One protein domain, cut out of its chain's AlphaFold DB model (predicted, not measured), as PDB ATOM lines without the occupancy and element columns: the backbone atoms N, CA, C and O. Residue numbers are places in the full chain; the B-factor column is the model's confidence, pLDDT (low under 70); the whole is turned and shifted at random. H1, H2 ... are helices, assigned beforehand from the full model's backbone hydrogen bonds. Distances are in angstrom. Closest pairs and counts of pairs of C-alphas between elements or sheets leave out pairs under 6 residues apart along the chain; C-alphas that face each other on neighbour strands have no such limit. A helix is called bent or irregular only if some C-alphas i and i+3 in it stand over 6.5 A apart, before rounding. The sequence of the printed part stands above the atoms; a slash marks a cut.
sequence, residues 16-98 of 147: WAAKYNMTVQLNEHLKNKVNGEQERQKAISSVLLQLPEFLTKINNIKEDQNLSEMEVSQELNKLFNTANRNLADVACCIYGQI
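What this domain is: This is residues 16 to 98 of the 147 residues of the protein "DUF148 domain-containing protein" of Angiostrongylus costaricensis (UniProt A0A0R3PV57). One long bent helix, H2, runs the length of a rod; H3 folds back along its second arm, H2b, as a helical hairpin, and H4 then slants steeply past the region of the bend. The first arm, H2a, makes a long bare shaft, with the short H1 at its far end. The printed part has 83 residues with four named helices, in the order H1, H2, H3, H4, and no named strand; the class is all helix. The whole is extended, with a radius of gyration of the C-alphas of 21.2 A, and spans 72 by 18 by 17 A.

How they stand to each other: H1, residues 16 to 19, is close to but not clearly touching H2a, residues 23 to 49; their closest C-alphas, those of Ala 17 and Thr 23, are 4.7 A apart. H2, residues 23 to 63, was assigned as one helix by its hydrogen bonds but is bent: C-alphas 49 and 52 are 7.0 A apart. Its arms, H2a and H2b, residues 52 to 63, stand at a shallow tilt of 32 degrees, only just short of steep. H2b and H3, residues 69 to 82, form a helical hairpin: they touch and run opposite ways at a shallow tilt of 17 degrees, and their closest C-alphas, those of Ile 61 and Val 72, are 6.0 A apart. Of H2b, residues 58 to 62 alone touch H3. H4, residues 85 to 97, only just touches H2b, with 3 pairs of C-alphas within 8 A, the closest being the C-alphas of Leu 55 and Ala 91, 6.8 A apart; H2b touches H4 with residues 54 to 55 alone, and H4 touches H2b with residues 91 to 95 alone. H4 and H2b run the same way at a steep tilt of 57 degrees. H4 is close to but not clearly touching H2a, where the closest C-alphas, those of Val 47 and Leu 87, are 5.5 A apart. H2a and H3 are apart. In H2a, H2b, H3 and H4 every O i to N i+4 pair is within hydrogen-bond range; H1 is too short for such a pair.

Where its parts are: H1 begins at C-alpha 16, (142.589, 240.327, 235.125). From first to last C-alpha, H1 measures 4.9 A, H2a 38.8 A, H2b 16.4 A, H3 20.2 A and H4 18.4 A. H2a ends at C-alpha 49, (177.607, 262.876, 230.521), and H4 at C-alpha 97, (185.309, 251.634, 216.538).

The domain as a whole: The two C-alphas farthest apart, those of Lys 19 and Asn 66, are 72.4 A from each other. Residues 19 to 24 and 28 to 42 stand free. The printed part has no cut, and its three links are tight. The mean pLDDT of the printed part is 77.6; residues 88 to 89 and 91 to 98 are under 70.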
ATOM      1  N   TRP A  16     142.246 241.576 234.448       84.38
ATOM      2  CA  TRP A  16     142.589 240.327 235.125       84.38
ATOM      3  C   TRP A  16     142.957 240.552 236.586       84.38
ATOM      4  O   TRP A  16     142.454 239.835 237.447       84.38
ATOM      5  N   ALA A  17     143.749 241.579 236.888       86.38
ATOM      6  CA  ALA A  17     144.089 241.906 238.264       86.38
ATOM      7  C   ALA A  17     142.842 242.234 239.098       86.38
ATOM      8  O   ALA A  17     142.735 241.763 240.226       86.38
ATOM      9  N   ALA A  18     141.857 242.934 238.526       84.94
ATOM     10  CA  ALA A  18     140.568 243.151 239.178       84.94
ATOM     11  C   ALA A  18     139.773 241.843 239.343       84.94
ATOM     12  O   ALA A  18     139.279 241.558 240.431       84.94
ATOM     13  N   LYS A  19     139.689 241.017 238.289       90.38
ATOM     14  CA  LYS A  19     138.949 239.744 238.301       90.38
ATOM     15  C   LYS A  19     139.483 238.750 239.340       90.38
ATOM     16  O   LYS A  19     138.694 238.031 239.943       90.38
ATOM     17  N   TYR A  20     140.799 238.706 239.539       89.25
ATOM     18  CA  TYR A  20     141.470 237.771 240.450       89.25
ATOM     19  C   TYR A  20     141.915 238.416 241.772       89.25
ATOM     20  O   TYR A  20     142.652 237.798 242.533       89.25
ATOM     21  N   ASN A  21     141.470 239.644 242.065       90.75
ATOM     22  CA  ASN A  21     141.826 240.389 243.279       90.75
ATOM     23  C   ASN A  21     143.352 240.563 243.491       90.75
ATOM     24  O   ASN A  21     143.852 240.563 244.613       90.75
ATOM     25  N   MET A  22     144.101 240.724 242.397       89.94
ATOM     26  CA  MET A  22     145.556 240.945 242.363       89.94
ATOM     27  C   MET A  22     145.924 242.410 242.074       89.94
ATOM     28  O   MET A  22     147.068 242.720 241.749       89.94
ATOM     29  N   THR A  23     144.974 243.342 242.180       86.81
ATOM     30  CA  THR A  23     145.179 244.765 241.854       86.81
ATOM     31  C   THR A  23     146.340 245.397 242.629       86.81
ATOM     32  O   THR A  23     147.098 246.179 242.059       86.81
ATOM     33  N   VAL A  24     146.528 245.034 243.903       88.25
ATOM     34  CA  VAL A  24     147.648 245.531 244.727       88.25
ATOM     35  C   VAL A  24     148.992 245.075 244.157       88.25
ATOM     36  O   VAL A  24     149.867 245.902 243.917       88.25
ATOM     37  N   GLN A  25     149.121 243.783 243.852       85.88
ATOM     38  CA  GLN A  25     150.341 243.189 243.296       85.88
ATOM     39  C   GLN A  25     150.663 243.760 241.909       85.88
ATOM     40  O   GLN A  25     151.822 244.036 241.602       85.88
ATOM     41  N   LEU A  26     149.639 244.003 241.080       83.50
ATOM     42  CA  LEU A  26     149.818 244.665 239.789       83.50
ATOM     43  C   LEU A  26     150.343 246.097 239.967       83.50
ATOM     44  O   LEU A  26     151.277 246.494 239.276       83.50
ATOM     45  N   ASN A  27     149.778 246.866 240.898       83.31
ATOM     46  CA  ASN A  27     150.214 248.239 241.150       83.31
ATOM     47  C   ASN A  27     151.652 248.301 241.685       83.31
ATOM     48  O   ASN A  27     152.429 249.151 241.251       83.31
ATOM     49  N   GLU A  28     152.030 247.385 242.577       86.38
ATOM     50  CA  GLU A  28     153.411 247.254 243.051       86.38
ATOM     51  C   GLU A  28     154.368 246.901 241.911       86.38
ATOM     52  O   GLU A  28     155.404 247.547 241.753       86.38
ATOM     53  N   HIS A  29     153.999 245.940 241.059       79.75
ATOM     54  CA  HIS A  29     154.794 245.572 239.891       79.75
ATOM     55  C   HIS A  29     154.990 246.755 238.931       79.75
ATOM     56  O   HIS A  29     156.112 247.032 238.504       79.75
ATOM     57  N   LEU A  30     153.917 247.491 238.621       80.56
ATOM     58  CA  LEU A  30     153.984 248.672 237.758       80.56
ATOM     59  C   LEU A  30     154.869 249.766 238.366       80.56
ATOM     60  O   LEU A  30     155.693 250.345 237.658       80.56
ATOM     61  N   LYS A  31     154.755 250.013 239.675       82.38
ATOM     62  CA  LYS A  31     155.602 250.977 240.387       82.38
ATOM     63  C   LYS A  31     157.077 250.574 240.340       82.38
ATOM     64  O   LYS A  31     157.920 251.400 239.998       82.38
ATOM     65  N   ASN A  32     157.384 249.308 240.612       78.88
ATOM     66  CA  ASN A  32     158.749 248.784 240.548       78.88
ATOM     67  C   ASN A  32     159.328 248.888 239.135       78.88
ATOM     68  O   ASN A  32     160.485 249.261 238.973       78.88
ATOM     69  N   LYS A  33     158.515 248.632 238.104       76.00
ATOM     70  CA  LYS A  33     158.925 248.785 236.705       76.00
ATOM     71  C   LYS A  33     159.270 250.234 236.358       76.00
ATOM     72  O   LYS A  33     160.291 250.469 235.722       76.00
ATOM     73  N   VAL A  34     158.446 251.196 236.779       78.94
ATOM     74  CA  VAL A  34     158.717 252.629 236.560       78.94
ATOM     75  C   VAL A  34     159.983 253.063 237.294       78.94
ATOM     76  O   VAL A  34     160.824 253.733 236.702       78.94
ATOM     77  N   ASN A  35     160.155 252.648 238.550       76.06
ATOM     78  CA  ASN A  35     161.353 252.967 239.326       76.06
ATOM     79  C   ASN A  35     162.613 252.379 238.681       76.06
ATOM     80  O   ASN A  35     163.583 253.103 238.474       76.06
ATOM     81  N   GLY A  36     162.575 251.102 238.290       75.50
ATOM     82  CA  GLY A  36     163.694 250.452 237.608       75.50
ATOM     83  C   GLY A  36     164.033 251.120 236.275       75.50
ATOM     84  O   GLY A  36     165.202 251.286 235.943       75.50
ATOM     85  N   GLU A  37     163.027 251.575 235.523       72.81
ATOM     86  CA  GLU A  37     163.251 252.333 234.291       72.81
ATOM     87  C   GLU A  37     163.915 253.690 234.557       72.81
ATOM     88  O   GLU A  37     164.875 254.050 233.879       72.81
ATOM     89  N   GLN A  38     163.467 254.421 235.579       75.12
ATOM     90  CA  GLN A  38     164.087 255.689 235.967       75.12
ATOM     91  C   GLN A  38     165.533 255.507 236.446       75.12
ATOM     92  O   GLN A  38     166.395 256.319 236.115       75.12
ATOM     93  N   GLU A  39     165.817 254.455 237.213       74.12
ATOM     94  CA  GLU A  39     167.175 254.127 237.651       74.12
ATOM     95  C   GLU A  39     168.083 253.798 236.464       74.12
ATOM     96  O   GLU A  39     169.191 254.333 236.374       74.12
ATOM     97  N   ARG A  40     167.592 253.010 235.498       72.62
ATOM     98  CA  ARG A  40     168.313 252.736 234.245       72.62
ATOM     99  C   ARG A  40     168.590 254.009 233.455       72.62
ATOM    100  O   ARG A  40     169.728 254.233 233.052       72.62
ATOM    101  N   GLN A  41     167.590 254.868 233.271       70.88
ATOM    102  CA  GLN A  41     167.763 256.132 232.549       70.88
ATOM    103  C   GLN A  41     168.762 257.063 233.239       70.88
ATOM    104  O   GLN A  41     169.571 257.703 232.562       70.88
ATOM    105  N   LYS A  42     168.765 257.110 234.577       74.94
ATOM    106  CA  LYS A  42     169.764 257.859 235.353       74.94
ATOM    107  C   LYS A  42     171.169 257.295 235.159       74.94
ATOM    108  O   LYS A  42     172.096 258.071 234.936       74.94
ATOM    109  N   ALA A  43     171.328 255.973 235.199       72.38
ATOM    110  CA  ALA A  43     172.616 255.322 234.971       72.38
ATOM    111  C   ALA A  43     173.149 255.605 233.557       72.38
ATOM    112  O   ALA A  43     174.297 256.022 233.410       72.38
ATOM    113  N   ILE A  44     172.300 255.472 232.531       72.50
ATOM    114  CA  ILE A  44     172.642 255.793 231.137       72.50
ATOM    115  C   ILE A  44     173.041 257.265 231.004       72.50
ATOM    116  O   ILE A  44     174.107 257.568 230.473       72.50
ATOM    117  N   SER A  45     172.223 258.183 231.527       75.06
ATOM    118  CA  SER A  45     172.496 259.624 231.454       75.06
ATOM    119  C   SER A  45     173.816 259.984 232.136       75.06
ATOM    120  O   SER A  45     174.588 260.772 231.601       75.06
ATOM    121  N   SER A  46     174.115 259.374 233.287       77.81
ATOM    122  CA  SER A  46     175.383 259.587 233.991       77.81
ATOM    123  C   SER A  46     176.587 259.141 233.162       77.81
ATOM    124  O   SER A  46     177.600 259.835 233.152       77.81
ATOM    125  N   VAL A  47     176.494 257.997 232.476       77.38
ATOM    126  CA  VAL A  47     177.572 257.506 231.608       77.38
ATOM    127  C   VAL A  47     177.746 258.430 230.404       77.38
ATOM    128  O   VAL A  47     178.863 258.850 230.124       77.38
ATOM    129  N   LEU A  48     176.652 258.809 229.736       76.94
ATOM    130  CA  LEU A  48     176.695 259.691 228.565       76.94
ATOM    131  C   LEU A  48     177.267 261.077 228.881       76.94
ATOM    132  O   LEU A  48     177.949 261.650 228.037       76.94
ATOM    133  N   LEU A  49     177.031 261.601 230.086       82.38
ATOM    134  CA  LEU A  49     177.607 262.876 230.521       82.38
ATOM    135  C   LEU A  49     179.124 262.796 230.747       82.38
ATOM    136  O   LEU A  49     179.828 263.758 230.463       82.38
ATOM    137  N   GLN A  50     179.630 261.670 231.255       82.94
ATOM    138  CA  GLN A  50     181.053 261.496 231.586       82.94
ATOM    139  C   GLN A  50     181.895 261.015 230.396       82.94
ATOM    140  O   GLN A  50     183.109 261.215 230.363       82.94
ATOM    141  N   LEU A  51     181.254 260.388 229.409       82.81
ATOM    142  CA  LEU A  51     181.910 259.778 228.257       82.81
ATOM    143  C   LEU A  51     182.778 260.749 227.431       82.81
ATOM    144  O   LEU A  51     183.911 260.376 227.129       82.81
ATOM    145  N   PRO A  52     182.346 261.982 227.090       83.25
ATOM    146  CA  PRO A  52     183.166 262.892 226.286       83.25
ATOM    147  C   PRO A  52     184.476 263.287 226.975       83.25
ATOM    148  O   PRO A  52     185.539 263.290 226.351       83.25
ATOM    149  N   GLU A  53     184.422 263.580 228.277       84.88
ATOM    150  CA  GLU A  53     185.614 263.909 229.064       84.88
ATOM    151  C   GLU A  53     186.553 262.700 229.152       84.88
ATOM    152  O   GLU A  53     187.767 262.832 228.997       84.88
ATOM    153  N   PHE A  54     185.989 261.506 229.344       85.06
ATOM    154  CA  PHE A  54     186.753 260.266 229.405       85.06
ATOM    155  C   PHE A  54     187.485 259.967 228.087       85.06
ATOM    156  O   PHE A  54     188.680 259.675 228.100       85.06
ATOM    157  N   LEU A  55     186.811 260.128 226.942       83.25
ATOM    158  CA  LEU A  55     187.424 259.990 225.615       83.25
ATOM    159  C   LEU A  55     188.510 261.045 225.365       83.25
ATOM    160  O   LEU A  55     189.552 260.736 224.790       83.25
ATOM    161  N   THR A  56     188.306 262.273 225.847       86.75
ATOM    162  CA  THR A  56     189.314 263.338 225.750       86.75
ATOM    163  C   THR A  56     190.579 262.968 226.526       86.75
ATOM    164  O   THR A  56     191.682 263.130 226.013       86.75
ATOM    165  N   LYS A  57     190.445 262.397 227.732       86.38
ATOM    166  CA  LYS A  57     191.591 261.907 228.519       86.38
ATOM    167  C   LYS A  57     192.343 260.783 227.807       86.38
ATOM    168  O   LYS A  57     193.569 260.799 227.809       86.38
ATOM    169  N   ILE A  58     191.630 259.856 227.161       85.19
ATOM    170  CA  ILE A  58     192.253 258.800 226.348       85.19
ATOM    171  C   ILE A  58     193.089 259.408 225.214       85.19
ATOM    172  O   ILE A  58     194.238 259.011 225.026       85.19
ATOM    173  N   ASN A  59     192.537 260.377 224.478       83.19
ATOM    174  CA  ASN A  59     193.253 261.023 223.374       83.19
ATOM    175  C   ASN A  59     194.467 261.814 223.867       83.19
ATOM    176  O   ASN A  59     195.545 261.670 223.302       83.19
ATOM    177  N   ASN A  60     194.331 262.557 224.968       86.94
ATOM    178  CA  ASN A  60     195.445 263.304 225.551       86.94
ATOM    179  C   ASN A  60     196.608 262.387 225.950       86.94
ATOM    180  O   ASN A  60     197.750 262.716 225.661       86.94
ATOM    181  N   ILE A  61     196.334 261.229 226.565       83.38
ATOM    182  CA  ILE A  61     197.381 260.261 226.941       83.38
ATOM    183  C   ILE A  61     198.094 259.711 225.699       83.38
ATOM    184  O   ILE A  61     199.295 259.477 225.728       83.38
ATOM    185  N   LYS A  62     197.368 259.500 224.599       79.19
ATOM    186  CA  LYS A  62     197.950 258.976 223.356       79.19
ATOM    187  C   LYS A  62     198.788 259.977 222.584       79.19
ATOM    188  O   LYS A  62     199.772 259.595 221.961       79.19
ATOM    189  N   GLU A  63     198.309 261.211 222.515       85.75
ATOM    190  CA  GLU A  63     198.945 262.275 221.743       85.75
ATOM    191  C   GLU A  63     200.094 262.928 222.523       85.75
ATOM    192  O   GLU A  63     200.847 263.720 221.954       85.75
ATOM    193  N   ASP A  64     200.261 262.577 223.804       84.88
ATOM    194  CA  ASP A  64     201.373 263.036 224.625       84.88
ATOM    195  C   ASP A  64     202.702 262.456 224.128       84.88
ATOM    196  O   ASP A  64     203.083 261.321 224.417       84.88
ATOM    197  N   GLN A  65     203.441 263.283 223.389       84.38
ATOM    198  CA  GLN A  65     204.764 262.948 222.862       84.38
ATOM    199  C   GLN A  65     205.834 262.789 223.952       84.38
ATOM    200  O   GLN A  65     206.947 262.364 223.643       84.38
ATOM    201  N   ASN A  66     205.530 263.133 225.208       90.50
ATOM    202  CA  ASN A  66     206.446 262.945 226.332       90.50
ATOM    203  C   ASN A  66     206.349 261.544 226.946       90.50
ATOM    204  O   ASN A  66     207.210 261.189 227.750       90.50
ATOM    205  N   LEU A  67     205.321 260.764 226.598       82.44
ATOM    206  CA  LEU A  67     205.132 259.413 227.112       82.44
ATOM    207  C   LEU A  67     205.707 258.379 226.144       82.44
ATOM    208  O   LEU A  67     205.461 258.405 224.938       82.44
ATOM    209  N   SER A  68     206.443 257.411 226.682       82.06
ATOM    210  CA  SER A  68     206.770 256.189 225.949       82.06
ATOM    211  C   SER A  68     205.530 255.305 225.781       82.06
ATOM    212  O   SER A  68     204.582 255.369 226.560       82.06
ATOM    213  N   GLU A  69     205.548 254.399 224.803       76.69
ATOM    214  CA  GLU A  69     204.434 253.473 224.538       76.69
ATOM    215  C   GLU A  69     204.037 252.637 225.774       76.69
ATOM    216  O   GLU A  69     202.857 252.367 226.021       76.69
ATOM    217  N   MET A  70     205.016 252.280 226.609       77.50
ATOM    218  CA  MET A  70     204.780 251.578 227.869       77.50
ATOM    219  C   MET A  70     204.077 252.469 228.904       77.50
ATOM    220  O   MET A  70     203.184 251.997 229.607       77.50
ATOM    221  N   GLU A  71     204.445 253.746 228.991       71.56
ATOM    222  CA  GLU A  71     203.824 254.710 229.909       71.56
ATOM    223  C   GLU A  71     202.404 255.066 229.464       71.56
ATOM    224  O   GLU A  71     201.500 255.092 230.297       71.56
ATOM    225  N   VAL A  72     202.168 255.206 228.156       72.12
ATOM    226  CA  VAL A  72     200.823 255.347 227.570       72.12
ATOM    227  C   VAL A  72     199.926 254.183 228.001       72.12
ATOM    228  O   VAL A  72     198.812 254.394 228.482       72.12
ATOM    229  N   SER A  73     200.413 252.943 227.887       73.50
ATOM    230  CA  SER A  73     199.662 251.752 228.308       73.50
ATOM    231  C   SER A  73     199.357 251.750 229.813       73.50
ATOM    232  O   SER A  73     198.249 251.407 230.236       73.50
ATOM    233  N   GLN A  74     200.309 252.170 230.649       72.81
ATOM    234  CA  GLN A  74     200.101 252.263 232.097       72.81
ATOM    235  C   GLN A  74     199.084 253.345 232.474       72.81
ATOM    236  O   GLN A  74     198.206 253.090 233.300       72.81
ATOM    237  N   GLU A  75     199.170 254.529 231.868       74.38
ATOM    238  CA  GLU A  75     198.249 255.639 232.127       74.38
ATOM    239  C   GLU A  75     196.828 255.329 231.644       74.38
ATOM    240  O   GLU A  75     195.864 255.574 232.373       74.38
ATOM    241  N   LEU A  76     196.674 254.673 230.488       76.44
ATOM    242  CA  LEU A  76     195.368 254.179 230.043       76.44
ATOM    243  C   LEU A  76     194.788 253.161 231.032       76.44
ATOM    244  O   LEU A  76     193.631 253.286 231.426       76.44
ATOM    245  N   ASN A  77     195.583 252.193 231.499       76.62
ATOM    246  CA  ASN A  77     195.118 251.220 232.494       76.62
ATOM    247  C   ASN A  77     194.674 251.891 233.805       76.62
ATOM    248  O   ASN A  77     193.648 251.516 234.374       76.62
ATOM    249  N   LYS A  78     195.398 252.912 234.284       76.25
ATOM    250  CA  LYS A  78     194.980 253.702 235.458       76.25
ATOM    251  C   LYS A  78     193.662 254.436 235.203       76.25
ATOM    252  O   LYS A  78     192.779 254.427 236.063       76.25
ATOM    253  N   LEU A  79     193.506 255.037 234.024       77.88
ATOM    254  CA  LEU A  79     192.285 255.734 233.628       77.88
ATOM    255  C   LEU A  79     191.074 254.782 233.597       77.88
ATOM    256  O   LEU A  79     190.027 255.100 234.157       77.88
ATOM    257  N   PHE A  80     191.222 253.582 233.032       75.44
ATOM    258  CA  PHE A  80     190.160 252.569 233.027       75.44
ATOM    259  C   PHE A  80     189.837 252.029 234.426       75.44
ATOM    260  O   PHE A  80     188.666 251.851 234.749       75.44
ATOM    261  N   ASN A  81     190.842 251.838 235.288       75.62
ATOM    262  CA  ASN A  81     190.637 251.360 236.660       75.62
ATOM    263  C   ASN A  81     189.953 252.386 237.578       75.62
ATOM    264  O   ASN A  81     189.365 252.010 238.590       75.62
ATOM    265  N   THR A  82     190.048 253.677 237.256       76.69
ATOM    266  CA  THR A  82     189.410 254.760 238.026       76.69
ATOM    267  C   THR A  82     187.996 255.084 237.542       76.69
ATOM    268  O   THR A  82     187.234 255.733 238.260       76.69
ATOM    269  N   ALA A  83     187.618 254.612 236.354       74.44
ATOM    270  CA  ALA A  83     186.281 254.778 235.809       74.44
ATOM    271  C   ALA A  83     185.281 253.778 236.396       74.44
ATOM    272  O   ALA A  83     185.614 252.664 236.796       74.44
ATOM    273  N   ASN A  84     184.000 254.152 236.372       75.56
ATOM    274  CA  ASN A  84     182.932 253.173 236.530       75.56
ATOM    275  C   ASN A  84     183.026 252.143 235.389       75.56
ATOM    276  O   ASN A  84     183.195 252.526 234.233       75.56
ATOM    277  N   ARG A  85     182.856 250.854 235.698       74.31
ATOM    278  CA  ARG A  85     182.903 249.752 234.728       74.31
ATOM    279  C   ARG A  85     182.046 250.007 233.485       74.31
ATOM    280  O   ARG A  85     182.525 249.811 232.380       74.31
ATOM    281  N   ASN A  86     180.832 250.539 233.643       71.94
ATOM    282  CA  ASN A  86     179.963 250.842 232.496       71.94
ATOM    283  C   ASN A  86     180.537 251.944 231.590       71.94
ATOM    284  O   ASN A  86     180.378 251.890 230.375       71.94
ATOM    285  N   LEU A  87     181.198 252.948 232.174       72.75
ATOM    286  CA  LEU A  87     181.865 254.013 231.424       72.75
ATOM    287  C   LEU A  87     183.099 253.466 230.694       72.75
ATOM    288  O   LEU A  87     183.283 253.762 229.517       72.75
ATOM    289  N   ALA A  88     183.894 252.637 231.375       69.12
ATOM    290  CA  ALA A  88     185.047 251.946 230.808       69.12
ATOM    291  C   ALA A  88     184.657 251.026 229.637       69.12
ATOM    292  O   ALA A  88     185.266 251.108 228.572       69.12
ATOM    293  N   ASP A  89     183.615 250.208 229.803       68.75
ATOM    294  CA  ASP A  89     183.137 249.258 228.793       68.75
ATOM    295  C   ASP A  89     182.611 249.990 227.546       68.75
ATOM    296  O   ASP A  89     183.001 249.676 226.420       68.75
ATOM    297  N   VAL A  90     181.780 251.025 227.731       71.88
ATOM    298  CA  VAL A  90     181.261 251.839 226.616       71.88
ATOM    299  C   VAL A  90     182.389 252.586 225.907       71.88
ATOM    300  O   VAL A  90     182.440 252.592 224.677       71.88
ATOM    301  N   ALA A  91     183.314 253.184 226.661       67.81
ATOM    302  CA  ALA A  91     184.464 253.868 226.088       67.81
ATOM    303  C   ALA A  91     185.356 252.908 225.297       67.81
ATOM    304  O   ALA A  91     185.753 253.264 224.197       67.81
ATOM    305  N   CYS A  92     185.612 251.695 225.797       64.50
ATOM    306  CA  CYS A  92     186.384 250.664 225.100       64.50
ATOM    307  C   CYS A  92     185.737 250.272 223.761       64.50
ATOM    308  O   CYS A  92     186.411 250.255 222.731       64.50
ATOM    309  N   CYS A  93     184.419 250.041 223.750       65.88
ATOM    310  CA  CYS A  93     183.673 249.699 222.537       65.88
ATOM    311  C   CYS A  93     183.675 250.831 221.501       65.88
ATOM    312  O   CYS A  93     183.897 250.582 220.318       65.88
ATOM    313  N   ILE A  94     183.454 252.077 221.930       65.69
ATOM    314  CA  ILE A  94     183.461 253.244 221.035       65.69
ATOM    315  C   ILE A  94     184.873 253.503 220.516       65.69
ATOM    316  O   ILE A  94     185.078 253.696 219.324       65.69
ATOM    317  N   TYR A  95     185.864 253.451 221.395       58.91
ATOM    318  CA  TYR A  95     187.259 253.651 221.043       58.91
ATOM    319  C   TYR A  95     187.776 252.584 220.064       58.91
ATOM    320  O   TYR A  95     188.479 252.925 219.117       58.91
ATOM    321  N   GLY A  96     187.375 251.316 220.222       53.66
ATOM    322  CA  GLY A  96     187.680 250.250 219.262       53.66
ATOM    323  C   GLY A  96     187.046 250.457 217.879       53.66
ATOM    324  O   GLY A  96     187.534 249.904 216.897       53.66
ATOM    325  N   GLN A  97     185.991 251.275 217.787       50.00
ATOM    326  CA  GLN A  97     185.309 251.634 216.538       50.00
ATOM    327  C   GLN A  97     185.814 252.945 215.913       50.00
ATOM    328  O   GLN A  97     185.554 253.189 214.736       50.00
ATOM    329  N   ILE A  98     186.574 253.776 216.638       43.22
ATOM    330  CA  ILE A  98     187.194 255.000 216.096       43.22
ATOM    331  C   ILE A  98     188.530 254.635 215.423       43.22
ATOM    332  O   ILE A  98     189.610 255.096 215.784       43.22
TER     333      ILE A  98